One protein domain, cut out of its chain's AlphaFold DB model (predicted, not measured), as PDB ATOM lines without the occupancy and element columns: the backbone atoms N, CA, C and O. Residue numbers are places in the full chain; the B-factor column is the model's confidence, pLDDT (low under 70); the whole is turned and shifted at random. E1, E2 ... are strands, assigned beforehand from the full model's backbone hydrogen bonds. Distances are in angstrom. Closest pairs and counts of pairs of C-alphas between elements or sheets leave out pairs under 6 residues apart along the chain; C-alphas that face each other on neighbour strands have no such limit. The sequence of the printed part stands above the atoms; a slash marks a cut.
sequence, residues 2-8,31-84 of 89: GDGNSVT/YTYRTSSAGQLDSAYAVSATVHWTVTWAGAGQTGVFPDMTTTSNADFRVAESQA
ATOM      1  N   GLY A   2      25.489 -29.565   4.648       93.56
ATOM      2  CA  GLY A   2      25.914 -30.743   5.423       93.56
ATOM      3  C   GLY A   2      25.455 -30.764   6.884       93.56
ATOM      4  O   GLY A   2      25.436 -31.821   7.494       93.56
ATOM      5  N   ASP A   3      25.015 -29.632   7.424       94.19
ATOM      6  CA  ASP A   3      24.525 -29.444   8.795       94.19
ATOM      7  C   ASP A   3      23.011 -29.164   8.860       94.19
ATOM      8  O   ASP A   3      22.502 -28.637   9.845       94.19
ATOM      9  N   GLY A   4      22.285 -29.477   7.781       94.25
ATOM     10  CA  GLY A   4      20.855 -29.188   7.631       94.25
ATOM     11  C   GLY A   4      20.532 -27.779   7.121       94.25
ATOM     12  O   GLY A   4      19.402 -27.545   6.702       94.25
ATOM     13  N   ASN A   5      21.505 -26.862   7.068       94.81
ATOM     14  CA  ASN A   5      21.287 -25.509   6.556       94.81
ATOM     15  C   ASN A   5      21.508 -25.403   5.037       94.81
ATOM     16  O   ASN A   5      22.231 -26.195   4.411       94.81
ATOM     17  N   SER A   6      20.922 -24.362   4.442       94.94
ATOM     18  CA  SER A   6      21.078 -23.986   3.033       94.94
ATOM     19  C   SER A   6      21.320 -22.485   2.890       94.94
ATOM     20  O   SER A   6      20.690 -21.692   3.587       94.94
ATOM     21  N   VAL A   7      22.180 -22.094   1.949       94.62
ATOM     22  CA  VAL A   7      22.435 -20.692   1.598       94.62
ATOM     23  C   VAL A   7      22.167 -20.505   0.109       94.62
ATOM     24  O   VAL A   7      22.650 -21.287  -0.707       94.62
ATOM     25  N   THR A   8      21.423 -19.458  -0.246       94.12
ATOM     26  CA  THR A   8      21.236 -19.033  -1.639       94.12
ATOM     27  C   THR A   8      22.035 -17.763  -1.879       94.12
ATOM     28  O   THR A   8      21.667 -16.691  -1.397       94.12
ATOM     29  N   TYR A  31      29.341 -18.698   4.471       92.06
ATOM     30  CA  TYR A  31      28.740 -19.532   5.496       92.06
ATOM     31  C   TYR A  31      29.797 -19.907   6.525       92.06
ATOM     32  O   TYR A  31      30.890 -20.340   6.160       92.06
ATOM     33  N   THR A  32      29.461 -19.754   7.802       91.94
ATOM     34  CA  THR A  32      30.350 -20.104   8.908       91.94
ATOM     35  C   THR A  32      29.683 -21.163   9.760       91.94
ATOM     36  O   THR A  32      28.641 -20.916  10.368       91.94
ATOM     37  N   TYR A  33      30.322 -22.323   9.848       93.12
ATOM     38  CA  TYR A  33      29.926 -23.371  10.775       93.12
ATOM     39  C   TYR A  33      30.189 -22.929  12.213       93.12
ATOM     40  O   TYR A  33      31.288 -22.488  12.547       93.12
ATOM     41  N   ARG A  34      29.168 -23.045  13.065       92.31
ATOM     42  CA  ARG A  34      29.254 -22.730  14.502       92.31
ATOM     43  C   ARG A  34      29.347 -23.970  15.388       92.31
ATOM     44  O   ARG A  34      29.518 -23.837  16.593       92.31
ATOM     45  N   THR A  35      29.222 -25.150  14.796       93.69
ATOM     46  CA  THR A  35      29.216 -26.431  15.498       93.69
ATOM     47  C   THR A  35      30.274 -27.336  14.889       93.69
ATOM     48  O   THR A  35      30.546 -27.265  13.690       93.69
ATOM     49  N   SER A  36      30.888 -28.157  15.738       95.88
ATOM     50  CA  SER A  36      31.842 -29.180  15.320       95.88
ATOM     51  C   SER A  36      31.205 -30.167  14.343       95.88
ATOM     52  O   SER A  36      30.056 -30.571  14.525       95.88
ATOM     53  N   SER A  37      31.980 -30.634  13.365       97.31
ATOM     54  CA  SER A  37      31.586 -31.765  12.518       97.31
ATOM     55  C   SER A  37      31.807 -33.122  13.207       97.31
ATOM     56  O   SER A  37      31.542 -34.166  12.609       97.31
ATOM     57  N   ALA A  38      32.280 -33.129  14.461       93.56
ATOM     58  CA  ALA A  38      32.363 -34.327  15.287       93.56
ATOM     59  C   ALA A  38      30.961 -34.935  15.473       93.56
ATOM     60  O   ALA A  38      30.056 -34.291  15.997       93.56
ATOM     61  N   GLY A  39      30.778 -36.174  15.009       93.69
ATOM     62  CA  GLY A  39      29.487 -36.876  15.016       93.69
ATOM     63  C   GLY A  39      28.771 -36.922  13.662       93.69
ATOM     64  O   GLY A  39      27.798 -37.657  13.529       93.69
ATOM     65  N   GLN A  40      29.257 -36.199  12.648       95.88
ATOM     66  CA  GLN A  40      28.824 -36.408  11.262       95.88
ATOM     67  C   GLN A  40      29.503 -37.638  10.651       95.88
ATOM     68  O   GLN A  40      30.541 -38.092  11.146       95.88
ATOM     69  N   LEU A  41      28.951 -38.153   9.546       95.62
ATOM     70  CA  LEU A  41      29.610 -39.204   8.770       95.62
ATOM     71  C   LEU A  41      31.016 -38.746   8.370       95.62
ATOM     72  O   LEU A  41      31.252 -37.581   8.048       95.62
ATOM     73  N   ASP A  42      31.965 -39.664   8.506       96.38
ATOM     74  CA  ASP A  42      33.392 -39.430   8.361       96.38
ATOM     75  C   ASP A  42      33.975 -38.341   9.264       96.38
ATOM     76  O   ASP A  42      35.184 -38.205   9.241       96.38
ATOM     77  N   SER A  43      33.203 -37.650  10.117       96.88
ATOM     78  CA  SER A  43      33.498 -36.389  10.833       96.88
ATOM     79  C   SER A  43      33.573 -35.131   9.942       96.88
ATOM     80  O   SER A  43      34.353 -34.214  10.233       96.88
ATOM     81  N   ALA A  44      32.826 -35.095   8.834       97.81
ATOM     82  CA  ALA A  44      32.747 -33.981   7.877       97.81
ATOM     83  C   ALA A  44      31.312 -33.502   7.648       97.81
ATOM     84  O   ALA A  44      30.367 -34.281   7.687       97.81
ATOM     85  N   TYR A  45      31.166 -32.228   7.292       97.94
ATOM     86  CA  TYR A  45      29.973 -31.740   6.610       97.94
ATOM     87  C   TYR A  45      30.110 -31.954   5.102       97.94
ATOM     88  O   TYR A  45      30.930 -31.294   4.461       97.94
ATOM     89  N   ALA A  46      29.279 -32.833   4.541       97.50
ATOM     90  CA  ALA A  46      29.151 -32.995   3.097       97.50
ATOM     91  C   ALA A  46      28.370 -31.809   2.507       97.50
ATOM     92  O   ALA A  46      27.181 -31.605   2.783       97.50
ATOM     93  N   VAL A  47      29.043 -30.988   1.707       97.12
ATOM     94  CA  VAL A  47      28.476 -29.795   1.074       97.12
ATOM     95  C   VAL A  47      28.268 -30.049  -0.403       97.12
ATOM     96  O   VAL A  47      29.169 -30.516  -1.087       97.12
ATOM     97  N   SER A  48      27.092 -29.665  -0.893       97.06
ATOM     98  CA  SER A  48      26.788 -29.578  -2.315       97.06
ATOM     99  C   SER A  48      26.497 -28.125  -2.669       97.06
ATOM    100  O   SER A  48      25.714 -27.463  -1.978       97.06
ATOM    101  N   ALA A  49      27.150 -27.624  -3.712       94.81
ATOM    102  CA  ALA A  49      26.951 -26.291  -4.254       94.81
ATOM    103  C   ALA A  49      26.453 -26.410  -5.693       94.81
ATOM    104  O   ALA A  49      27.119 -27.027  -6.524       94.81
ATOM    105  N   THR A  50      25.305 -25.799  -5.985       95.19
ATOM    106  CA  THR A  50      24.703 -25.787  -7.321       95.19
ATOM    107  C   THR A  50      24.664 -24.365  -7.855       95.19
ATOM    108  O   THR A  50      24.108 -23.470  -7.222       95.19
ATOM    109  N   VAL A  51      25.249 -24.169  -9.033       93.19
ATOM    110  CA  VAL A  51      25.204 -22.916  -9.789       93.19
ATOM    111  C   VAL A  51      24.196 -23.067 -10.917       93.19
ATOM    112  O   VAL A  51      24.260 -24.050 -11.649       93.19
ATOM    113  N   HIS A  52      23.294 -22.096 -11.060       91.94
ATOM    114  CA  HIS A  52      22.382 -21.980 -12.198       91.94
ATOM    115  C   HIS A  52      22.930 -20.956 -13.191       91.94
ATOM    116  O   HIS A  52      23.347 -19.865 -12.794       91.94
ATOM    117  N   TRP A  53      22.922 -21.303 -14.474       91.25
ATOM    118  CA  TRP A  53      23.488 -20.506 -15.551       91.25
ATOM    119  C   TRP A  53      22.418 -20.098 -16.554       91.25
ATOM    120  O   TRP A  53      21.745 -20.942 -17.142       91.25
ATOM    121  N   THR A  54      22.360 -18.797 -16.834       91.56
ATOM    122  CA  THR A  54      21.652 -18.258 -17.996       91.56
ATOM    123  C   THR A  54      22.683 -17.884 -19.049       91.56
ATOM    124  O   THR A  54      23.428 -16.921 -18.873       91.56
ATOM    125  N   VAL A  55      22.731 -18.640 -20.146       92.75
ATOM    126  CA  VAL A  55      23.696 -18.412 -21.229       92.75
ATOM    127  C   VAL A  55      22.963 -17.940 -22.477       92.75
ATOM    128  O   VAL A  55      22.108 -18.645 -23.014       92.75
ATOM    129  N   THR A  56      23.313 -16.745 -22.950       95.88
ATOM    130  CA  THR A  56      22.806 -16.164 -24.198       95.88
ATOM    131  C   THR A  56      23.864 -16.259 -25.294       95.88
ATOM    132  O   THR A  56      25.063 -16.191 -25.024       95.88
ATOM    133  N   TRP A  57      23.433 -16.434 -26.544       95.56
ATOM    134  CA  TRP A  57      24.331 -16.505 -27.696       95.56
ATOM    135  C   TRP A  57      23.801 -15.697 -28.882       95.56
ATOM    136  O   TRP A  57      22.600 -15.448 -29.007       95.56
ATOM    137  N   ALA A  58      24.721 -15.303 -29.762       97.38
ATOM    138  CA  ALA A  58      24.433 -14.660 -31.038       97.38
ATOM    139  C   ALA A  58      25.420 -15.158 -32.105       97.38
ATOM    140  O   ALA A  58      26.617 -15.253 -31.841       97.38
ATOM    141  N   GLY A  59      24.933 -15.480 -33.304       95.56
ATOM    142  CA  GLY A  59      25.756 -15.989 -34.403       95.56
ATOM    143  C   GLY A  59      24.957 -16.219 -35.684       95.56
ATOM    144  O   GLY A  59      23.773 -16.532 -35.624       95.56
ATOM    145  N   ALA A  60      25.587 -16.034 -36.850       95.06
ATOM    146  CA  ALA A  60      24.971 -16.237 -38.172       95.06
ATOM    147  C   ALA A  60      23.610 -15.524 -38.378       95.06
ATOM    148  O   ALA A  60      22.722 -16.038 -39.053       95.06
ATOM    149  N   GLY A  61      23.433 -14.338 -37.782       97.12
ATOM    150  CA  GLY A  61      22.178 -13.576 -37.850       97.12
ATOM    151  C   GLY A  61      21.071 -14.073 -36.912       97.12
ATOM    152  O   GLY A  61      19.949 -13.583 -36.989       97.12
ATOM    153  N   GLN A  62      21.371 -15.020 -36.023       97.50
ATOM    154  CA  GLN A  62      20.447 -15.567 -35.034       97.50
ATOM    155  C   GLN A  62      20.916 -15.271 -33.611       97.50
ATOM    156  O   GLN A  62      22.098 -15.015 -33.363       97.50
ATOM    157  N   THR A  63      19.976 -15.323 -32.674       97.62
ATOM    158  CA  THR A  63      20.224 -15.231 -31.236       97.62
ATOM    159  C   THR A  63      19.400 -16.278 -30.501       97.62
ATOM    160  O   THR A  63      18.395 -16.776 -31.015       97.62
ATOM    161  N   GLY A  64      19.815 -16.615 -29.285       96.38
ATOM    162  CA  GLY A  64      19.075 -17.546 -28.449       96.38
ATOM    163  C   GLY A  64      19.558 -17.571 -27.009       96.38
ATOM    164  O   GLY A  64      20.536 -16.921 -26.634       96.38
ATOM    165  N   VAL A  65      18.845 -18.351 -26.204       96.44
ATOM    166  CA  VAL A  65      19.184 -18.648 -24.812       96.44
ATOM    167  C   VAL A  65      19.228 -20.162 -24.681       96.44
ATOM    168  O   VAL A  65      18.355 -20.850 -25.212       96.44
ATOM    169  N   PHE A  66      20.254 -20.689 -24.019       94.50
ATOM    170  CA  PHE A  66      20.268 -22.106 -23.676       94.50
ATOM    171  C   PHE A  66      19.183 -22.419 -22.628       94.50
ATOM    172  O   PHE A  66      18.806 -21.529 -21.861       94.50
ATOM    173  N   PRO A  67      18.663 -23.661 -22.582       94.31
ATOM    174  CA  PRO A  67      17.805 -24.108 -21.485       94.31
ATOM    175  C   PRO A  67      18.476 -23.924 -20.117       94.31
ATOM    176  O   PRO A  67      19.688 -23.731 -20.051       94.31
ATOM    177  N   ASP A  68      17.701 -24.024 -19.033       89.81
ATOM    178  CA  ASP A  68      18.243 -23.896 -17.674       89.81
ATOM    179  C   ASP A  68      19.389 -24.895 -17.460       89.81
ATOM    180  O   ASP A  68      19.219 -26.111 -17.593       89.81
ATOM    181  N   MET A  69      20.580 -24.364 -17.188       93.88
ATOM    182  CA  MET A  69      21.800 -25.145 -17.034       93.88
ATOM    183  C   MET A  69      22.272 -25.061 -15.596       93.88
ATOM    184  O   MET A  69      22.356 -23.981 -15.019       93.88
ATOM    185  N   THR A  70      22.652 -26.205 -15.033       95.19
ATOM    186  CA  THR A  70      23.193 -26.273 -13.679       95.19
ATOM    187  C   THR A  70      24.566 -26.924 -13.655       95.19
ATOM    188  O   THR A  70      24.893 -27.793 -14.462       95.19
ATOM    189  N   THR A  71      25.403 -26.480 -12.725       95.25
ATOM    190  CA  THR A  71      26.665 -27.139 -12.387       95.25
ATOM    191  C   THR A  71      26.672 -27.397 -10.895       95.25
ATOM    192  O   THR A  71      26.551 -26.456 -10.113       95.25
ATOM    193  N   THR A  72      26.830 -28.659 -10.504       96.38
ATOM    194  CA  THR A  72      26.903 -29.056  -9.097       96.38
ATOM    195  C   THR A  72      28.302 -29.543  -8.760       96.38
ATOM    196  O   THR A  72      28.893 -30.331  -9.496       96.38
ATOM    197  N   SER A  73      28.825 -29.080  -7.630       96.12
ATOM    198  CA  SER A  73      30.084 -29.540  -7.053       96.12
ATOM    199  C   SER A  73      29.866 -29.967  -5.609       96.12
ATOM    200  O   SER A  73      28.983 -29.437  -4.933       96.12
ATOM    201  N   ASN A  74      30.662 -30.925  -5.142       96.31
ATOM    202  CA  ASN A  74      30.595 -31.433  -3.778       96.31
ATOM    203  C   ASN A  74      31.952 -31.269  -3.088       96.31
ATOM    204  O   ASN A  74      32.992 -31.387  -3.735       96.31
ATOM    205  N   ALA A  75      31.933 -31.003  -1.786       95.94
ATOM    206  CA  ALA A  75      33.127 -30.865  -0.961       95.94
ATOM    207  C   ALA A  75      32.843 -31.265   0.490       95.94
ATOM    208  O   ALA A  75      31.747 -31.025   0.995       95.94
ATOM    209  N   ASP A  76      33.856 -31.797   1.172       97.50
ATOM    210  CA  ASP A  76      33.768 -32.182   2.579       97.50
ATOM    211  C   ASP A  76      34.504 -31.180   3.466       97.50
ATOM    212  O   ASP A  76      35.713 -30.972   3.332       97.50
ATOM    213  N   PHE A  77      33.782 -30.580   4.413       95.44
ATOM    214  CA  PHE A  77      34.337 -29.592   5.336       95.44
ATOM    215  C   PHE A  77      34.489 -30.156   6.747       95.44
ATOM    216  O   PHE A  77      33.540 -30.649   7.357       95.44
ATOM    217  N   ARG A  78      35.706 -30.051   7.283       97.06
ATOM    218  CA  ARG A  78      36.064 -30.459   8.646       97.06
ATOM    219  C   ARG A  78      36.037 -29.250   9.565       97.06
ATOM    220  O   ARG A  78      36.745 -28.280   9.310       97.06
ATOM    221  N   VAL A  79      35.245 -29.317  10.631       95.69
ATOM    222  CA  VAL A  79      35.098 -28.225  11.596       95.69
ATOM    223  C   VAL A  79      35.460 -28.756  12.970       95.69
ATOM    224  O   VAL A  79      34.738 -29.570  13.539       95.69
ATOM    225  N   ALA A  80      36.610 -28.318  13.476       93.69
ATOM    226  CA  ALA A  80      37.070 -28.661  14.813       93.69
ATOM    227  C   ALA A  80      36.481 -27.700  15.851       93.69
ATOM    228  O   ALA A  80      36.205 -26.536  15.561       93.69
ATOM    229  N   GLU A  81      36.352 -28.184  17.080       90.62
ATOM    230  CA  GLU A  81      35.994 -27.381  18.243       90.62
ATOM    231  C   GLU A  81      37.165 -27.362  19.228       90.62
ATOM    232  O   GLU A  81      37.852 -28.365  19.412       90.62
ATOM    233  N   SER A  82      37.389 -26.208  19.857       86.75
ATOM    234  CA  SER A  82      38.367 -26.036  20.928       86.75
ATOM    235  C   SER A  82      37.637 -25.601  22.191       86.75
ATOM    236  O   SER A  82      37.137 -24.481  22.265       86.75
ATOM    237  N   GLN A  83      37.591 -26.485  23.182       81.06
ATOM    238  CA  GLN A  83      36.972 -26.226  24.481       81.06
ATOM    239  C   GLN A  83      38.007 -25.606  25.428       81.06
ATOM    240  O   GLN A  83      39.109 -26.136  25.573       81.06
ATOM    241  N   ALA A  84      37.662 -24.496  26.080       81.50
ATOM    242  CA  ALA A  84      38.471 -23.928  27.155       81.50
ATOM    243  C   ALA A  84      37.926 -24.385  28.513       81.50
ATOM    244  O   ALA A  84      36.723 -24.318  28.762       81.50
TER     245      ALA A  84
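What this domain is: This is residues 2 to 8 and 31 to 84 of the 89 residues of an uncharacterized protein of Streptomyces sp. PSKA01 (UniProt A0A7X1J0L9). The model is one long, narrow ribbon of two antiparallel strands, E1 and E4, extended at one end by a small hairpin, E2 and E3, whose tip, residues 58 to 63, sticks out free. Residues 31 to 44, with no named element, lead into E1 at the ribbon's other end, where residues 78 to 84 follow E4 as a tail. The printed part has 61 residues with four named strands, in the order E1, E2, E3, E4, and no named helix; the class is all strand, though under half of the residues, 26, are in named elements. The two antiparallel sheets have the orders E1 - E4 and E2 - E3. The whole is extended, a rod of 67 by 20 by 15 A, with a radius of gyration of the C-alphas of 19.0 A.

How they stand to each other: E1, residues 45 to 53, and E4, residues 69 to 77, are antiparallel neighbours, with 161 degrees between their directions. C-alphas 50 and 72 face each other at 4.3 A. N 47 and O 75, 2.8 A, and N 73 and O 49, 2.9 A, are within hydrogen-bond range. E1 runs on into E2, residues 56 to 59, across a break of 2 residues, at 41 degrees. E2 and E3, residues 62 to 65, form a hairpin, antiparallel at 164 degrees, with N 57 and O 64 within hydrogen-bond range at 2.9 A. E1 and E3 are apart, as are E2 and E4.

Where its parts are: E1 begins at C-alpha 45 (29.973, -31.740, 6.610) and is 25.7 A long. E4 is 26.0 A long and ends at C-alpha 77 (34.337, -29.592, 5.336). E3 begins at C-alpha 62 (20.447, -15.567, -35.034).

The domain as a whole: The C-alphas farthest apart, those of Gly 61 and Ala 84, are 67.8 A apart. Residues 9 to 30 are not printed; C-alphas 8 and 31 are 10.4 A apart across this cut. The links E1 to E2, E2 to E3 and E3 to E4 are tight. The mean pLDDT of the printed part is 94.4, and no printed residue is under 70.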